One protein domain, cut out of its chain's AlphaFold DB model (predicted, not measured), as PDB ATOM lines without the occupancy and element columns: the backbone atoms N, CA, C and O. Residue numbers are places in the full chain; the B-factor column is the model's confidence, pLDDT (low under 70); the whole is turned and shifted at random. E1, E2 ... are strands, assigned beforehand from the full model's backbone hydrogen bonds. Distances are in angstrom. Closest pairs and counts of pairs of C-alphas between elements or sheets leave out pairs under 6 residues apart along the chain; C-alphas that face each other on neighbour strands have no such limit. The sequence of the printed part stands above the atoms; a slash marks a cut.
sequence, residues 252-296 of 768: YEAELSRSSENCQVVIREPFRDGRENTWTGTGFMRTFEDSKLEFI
ATOM      1  N   TYR A 252     123.941 108.831 171.342       84.06
ATOM      2  CA  TYR A 252     123.768 108.674 172.779       84.06
ATOM      3  C   TYR A 252     124.338 109.912 173.482       84.06
ATOM      4  O   TYR A 252     125.548 110.033 173.651       84.06
ATOM      5  N   GLU A 253     123.460 110.849 173.844       87.88
ATOM      6  CA  GLU A 253     123.837 112.116 174.488       87.88
ATOM      7  C   GLU A 253     124.444 111.849 175.877       87.88
ATOM      8  O   GLU A 253     123.896 111.067 176.665       87.88
ATOM      9  N   ALA A 254     125.569 112.492 176.198       88.25
ATOM     10  CA  ALA A 254     126.337 112.176 177.402       88.25
ATOM     11  C   ALA A 254     125.564 112.464 178.703       88.25
ATOM     12  O   ALA A 254     125.689 111.706 179.668       88.25
ATOM     13  N   GLU A 255     124.707 113.491 178.729       89.56
ATOM     14  CA  GLU A 255     123.853 113.818 179.878       89.56
ATOM     15  C   GLU A 255     122.729 112.803 180.151       89.56
ATOM     16  O   GLU A 255     122.076 112.874 181.192       89.56
ATOM     17  N   LEU A 256     122.481 111.873 179.221       89.06
ATOM     18  CA  LEU A 256     121.482 110.806 179.355       89.06
ATOM     19  C   LEU A 256     122.099 109.464 179.790       89.06
ATOM     20  O   LEU A 256     121.377 108.476 179.945       89.06
ATOM     21  N   SER A 257     123.421 109.417 179.975       87.62
ATOM     22  CA  SER A 257     124.137 108.244 180.483       87.62
ATOM     23  C   SER A 257     123.814 107.953 181.955       87.62
ATOM     24  O   SER A 257     123.340 108.807 182.708       87.62
ATOM     25  N   ARG A 258     124.095 106.723 182.395       87.88
ATOM     26  CA  ARG A 258     124.186 106.392 183.821       87.88
ATOM     27  C   ARG A 258     125.620 106.650 184.274       87.88
ATOM     28  O   ARG A 258     126.498 105.827 184.036       87.88
ATOM     29  N   SER A 259     125.848 107.805 184.881       86.00
ATOM     30  CA  SER A 259     127.181 108.275 185.247       86.00
ATOM     31  C   SER A 259     127.615 107.913 186.674       86.00
ATOM     32  O   SER A 259     126.776 107.612 187.525       86.00
ATOM     33  N   SER A 260     128.917 108.042 186.953       85.00
ATOM     34  CA  SER A 260     129.454 108.241 188.309       85.00
ATOM     35  C   SER A 260     128.788 109.429 189.023       85.00
ATOM     36  O   SER A 260     128.250 110.334 188.379       85.00
ATOM     37  N   GLU A 261     128.853 109.449 190.360       80.69
ATOM     38  CA  GLU A 261     128.277 110.526 191.187       80.69
ATOM     39  C   GLU A 261     129.029 111.867 191.062       80.69
ATOM     40  O   GLU A 261     128.451 112.904 191.380       80.69
ATOM     41  N   ASN A 262     130.274 111.868 190.560       82.75
ATOM     42  CA  ASN A 262     131.045 113.091 190.305       82.75
ATOM     43  C   ASN A 262     130.638 113.826 189.009       82.75
ATOM     44  O   ASN A 262     130.887 115.023 188.892       82.75
ATOM     45  N   CYS A 263     129.983 113.168 188.046       86.81
ATOM     46  CA  CYS A 263     129.641 113.791 186.764       86.81
ATOM     47  C   CYS A 263     128.521 114.842 186.891       86.81
ATOM     48  O   CYS A 263     127.507 114.616 187.556       86.81
ATOM     49  N   GLN A 264     128.645 115.964 186.175       89.06
ATOM     50  CA  GLN A 264     127.676 117.064 186.211       89.06
ATOM     51  C   GLN A 264     127.130 117.413 184.820       89.06
ATOM     52  O   GLN A 264     127.876 117.772 183.915       89.06
ATOM     53  N   VAL A 265     125.804 117.425 184.660       88.75
ATOM     54  CA  VAL A 265     125.162 117.922 183.431       88.75
ATOM     55  C   VAL A 265     125.262 119.449 183.354       88.75
ATOM     56  O   VAL A 265     124.667 120.164 184.164       88.75
ATOM     57  N   VAL A 266     125.977 119.952 182.348       87.94
ATOM     58  CA  VAL A 266     126.150 121.379 182.049       87.94
ATOM     59  C   VAL A 266     125.220 121.762 180.902       87.94
ATOM     60  O   VAL A 266     125.533 121.572 179.728       87.94
ATOM     61  N   ILE A 267     124.056 122.311 181.250       85.50
ATOM     62  CA  ILE A 267     123.059 122.794 180.285       85.50
ATOM     63  C   ILE A 267     123.627 123.998 179.518       85.50
ATOM     64  O   ILE A 267     124.079 124.969 180.128       85.50
ATOM     65  N   ARG A 268     123.551 123.974 178.182       82.12
ATOM     66  CA  ARG A 268     123.957 125.087 177.302       82.12
ATOM     67  C   ARG A 268     122.744 125.594 176.519       82.12
ATOM     68  O   ARG A 268     122.000 124.806 175.940       82.12
ATOM     69  N   GLU A 269     122.552 126.912 176.447       79.50
ATOM     70  CA  GLU A 269     121.607 127.479 175.475       79.50
ATOM     71  C   GLU A 269     122.222 127.480 174.061       79.50
ATOM     72  O   GLU A 269     123.371 127.903 173.918       79.50
ATOM     73  N   PRO A 270     121.471 127.095 173.011       77.06
ATOM     74  CA  PRO A 270     121.896 127.261 171.622       77.06
ATOM     75  C   PRO A 270     122.261 128.709 171.270       77.06
ATOM     76  O   PRO A 270     121.592 129.652 171.712       77.06
ATOM     77  N   PHE A 271     123.272 128.897 170.417       75.94
ATOM     78  CA  PHE A 271     123.743 130.228 170.029       75.94
ATOM     79  C   PHE A 271     122.651 131.042 169.315       75.94
ATOM     80  O   PHE A 271     122.238 130.767 168.188       75.94
ATOM     81  N   ARG A 272     122.188 132.109 169.978       75.12
ATOM     82  CA  ARG A 272     121.074 132.961 169.516       75.12
ATOM     83  C   ARG A 272     121.422 133.856 168.314       75.12
ATOM     84  O   ARG A 272     120.542 134.538 167.795       75.12
ATOM     85  N   ASP A 273     122.686 133.868 167.899       78.06
ATOM     86  CA  ASP A 273     123.216 134.602 166.743       78.06
ATOM     87  C   ASP A 273     123.164 133.805 165.424       78.06
ATOM     88  O   ASP A 273     123.313 134.398 164.354       78.06
ATOM     89  N   GLY A 274     122.877 132.499 165.480       71.56
ATOM     90  CA  GLY A 274     122.781 131.634 164.304       71.56
ATOM     91  C   GLY A 274     124.069 130.899 163.931       71.56
ATOM     92  O   GLY A 274     124.111 130.308 162.853       71.56
ATOM     93  N   ARG A 275     125.095 130.897 164.796       72.44
ATOM     94  CA  ARG A 275     126.166 129.891 164.737       72.44
ATOM     95  C   ARG A 275     125.592 128.482 164.924       72.44
ATOM     96  O   ARG A 275     124.620 128.288 165.655       72.44
ATOM     97  N   GLU A 276     126.202 127.501 164.267       67.38
ATOM     98  CA  GLU A 276     125.902 126.087 164.513       67.38
ATOM     99  C   GLU A 276     126.461 125.681 165.888       67.38
ATOM    100  O   GLU A 276     127.508 126.175 166.310       67.38
ATOM    101  N   ASN A 277     125.740 124.827 166.621       72.38
ATOM    102  CA  ASN A 277     126.184 124.345 167.932       72.38
ATOM    103  C   ASN A 277     127.040 123.087 167.738       72.38
ATOM    104  O   ASN A 277     126.681 122.224 166.939       72.38
ATOM    105  N   THR A 278     128.128 122.957 168.496       70.69
ATOM    106  CA  THR A 278     129.009 121.773 168.479       70.69
ATOM    107  C   THR A 278     128.398 120.553 169.180       70.69
ATOM    108  O   THR A 278     128.842 119.430 168.948       70.69
ATOM    109  N   TRP A 279     127.366 120.763 170.004       76.38
ATOM    110  CA  TRP A 279     126.686 119.741 170.802       76.38
ATOM    111  C   TRP A 279     125.226 119.524 170.371       76.38
ATOM    112  O   TRP A 279     124.576 120.402 169.792       76.38
ATOM    113  N   THR A 280     124.706 118.342 170.699       76.38
ATOM    114  CA  THR A 280     123.298 117.937 170.564       76.38
ATOM    115  C   THR A 280     122.620 117.874 171.947       76.38
ATOM    116  O   THR A 280     123.163 118.371 172.930       76.38
ATOM    117  N   GLY A 281     121.383 117.381 172.050       79.50
ATOM    118  CA  GLY A 281     120.687 117.289 173.340       79.50
ATOM    119  C   GLY A 281     120.412 118.633 174.035       79.50
ATOM    120  O   GLY A 281     119.766 119.529 173.484       79.50
ATOM    121  N   THR A 282     120.827 118.732 175.297       82.44
ATOM    122  CA  THR A 282     120.584 119.854 176.223       82.44
ATOM    123  C   THR A 282     121.857 120.579 176.668       82.44
ATOM    124  O   THR A 282     121.771 121.646 177.284       82.44
ATOM    125  N   GLY A 283     123.035 120.039 176.356       85.62
ATOM    126  CA  GLY A 283     124.314 120.598 176.776       85.62
ATOM    127  C   GLY A 283     125.433 119.569 176.686       85.62
ATOM    128  O   GLY A 283     125.571 118.891 175.677       85.62
ATOM    129  N   PHE A 284     126.224 119.472 177.752       85.44
ATOM    130  CA  PHE A 284     127.317 118.509 177.889       85.44
ATOM    131  C   PHE A 284     127.193 117.752 179.214       85.44
ATOM    132  O   PHE A 284     126.653 118.280 180.190       85.44
ATOM    133  N   MET A 285     127.784 116.559 179.294       89.06
ATOM    134  CA  MET A 285     128.202 116.003 180.579       89.06
ATOM    135  C   MET A 285     129.620 116.493 180.882       89.06
ATOM    136  O   MET A 285     130.541 116.202 180.124       89.06
ATOM    137  N   ARG A 286     129.804 117.211 181.991       86.56
ATOM    138  CA  ARG A 286     131.120 117.457 182.584       86.56
ATOM    139  C   ARG A 286     131.522 116.204 183.352       86.56
ATOM    140  O   ARG A 286     130.946 115.903 184.398       86.56
ATOM    141  N   THR A 287     132.466 115.466 182.794       81.38
ATOM    142  CA  THR A 287     133.208 114.410 183.483       81.38
ATOM    143  C   THR A 287     134.422 115.006 184.181       81.38
ATOM    144  O   THR A 287     134.964 116.013 183.729       81.38
ATOM    145  N   PHE A 288     134.839 114.356 185.257       81.00
ATOM    146  CA  PHE A 288     136.115 114.566 185.931       81.00
ATOM    147  C   PHE A 288     136.959 113.302 185.738       81.00
ATOM    148  O   PHE A 288     136.572 112.405 184.976       81.00
ATOM    149  N   GLU A 289     138.092 113.200 186.418       74.56
ATOM    150  CA  GLU A 289     138.871 111.968 186.388       74.56
ATOM    151  C   GLU A 289     138.106 110.820 187.072       74.56
ATOM    152  O   GLU A 289     137.168 111.018 187.857       74.56
ATOM    153  N   ASP A 290     138.389 109.603 186.610       74.12
ATOM    154  CA  ASP A 290     137.715 108.347 186.958       74.12
ATOM    155  C   ASP A 290     136.164 108.303 186.801       74.12
ATOM    156  O   ASP A 290     135.493 107.314 187.145       74.12
ATOM    157  N   SER A 291     135.570 109.348 186.207       78.38
ATOM    158  CA  SER A 291     134.159 109.420 185.813       78.38
ATOM    159  C   SER A 291     133.809 108.344 184.781       78.38
ATOM    160  O   SER A 291     134.291 108.350 183.650       78.38
ATOM    161  N   LYS A 292     132.873 107.457 185.126       81.81
ATOM    162  CA  LYS A 292     132.370 106.401 184.236       81.81
ATOM    163  C   LYS A 292     130.998 106.790 183.691       81.81
ATOM    164  O   LYS A 292     130.118 107.165 184.462       81.81
ATOM    165  N   LEU A 293     130.809 106.702 182.371       85.12
ATOM    166  CA  LEU A 293     129.530 106.951 181.689       85.12
ATOM    167  C   LEU A 293     128.997 105.639 181.088       85.12
ATOM    168  O   LEU A 293     129.501 105.157 180.074       85.12
ATOM    169  N   GLU A 294     127.977 105.039 181.705       84.69
ATOM    170  CA  GLU A 294     127.357 103.802 181.219       84.69
ATOM    171  C   GLU A 294     126.183 104.114 180.273       84.69
ATOM    172  O   GLU A 294     125.153 104.663 180.680       84.69
ATOM    173  N   PHE A 295     126.315 103.723 179.003       84.62
ATOM    174  CA  PHE A 295     125.278 103.864 177.977       84.62
ATOM    175  C   PHE A 295     124.590 102.520 177.702       84.62
ATOM    176  O   PHE A 295     125.248 101.517 177.427       84.62
ATOM    177  N   ILE A 296     123.254 102.492 177.734       80.38
ATOM    178  CA  ILE A 296     122.469 101.284 177.435       80.38
ATOM    179  C   ILE A 296     122.053 101.306 175.960       80.38
ATOM    180  O   ILE A 296     121.178 102.074 175.561       80.38
TER     181      ILE A 296
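Overview. This is residues 252 to 296 of the 768 residues of the protein "Hypothetical protein" of Timema douglasi (UniProt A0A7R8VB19). With little regular structure, this is a long loop closed by a short two-stranded hairpin, E1 and E2. Residues 271 to 276 stick out at one end; beyond the strands' other end, residues 258 to 259 pair with 293 to 294. The 45 printed residues hold no named helix and two strands, E1 then E2, antiparallel; the class is all strand, with 8 residues in named elements. The whole is loose, radius of gyration of the C-alphas 11.9 A, and elongated, spanning 36 by 20 by 12 A.

Arrangement. E1, residues 264 to 267, and E2, residues 283 to 286, form an antiparallel hairpin at 159 degrees. C-alphas 267 and 283 face each other at 4.3 A. N 266 and O 284, 2.8 A apart, are within hydrogen-bond range.

Along the chain. E1 is 9.4 A long from C-alpha 264 at (127.676, 117.064, 186.211). E2 is 9.5 A long and ends at C-alpha 286, (131.120, 117.457, 182.584).

Size, cuts and confidence. The farthest C-alphas, of Asp 273 and Asp 290, are 36.2 A apart. The printed part has no cut. The 15-residue link from E1 to E2 is long. Only residue 276 has pLDDT under 70.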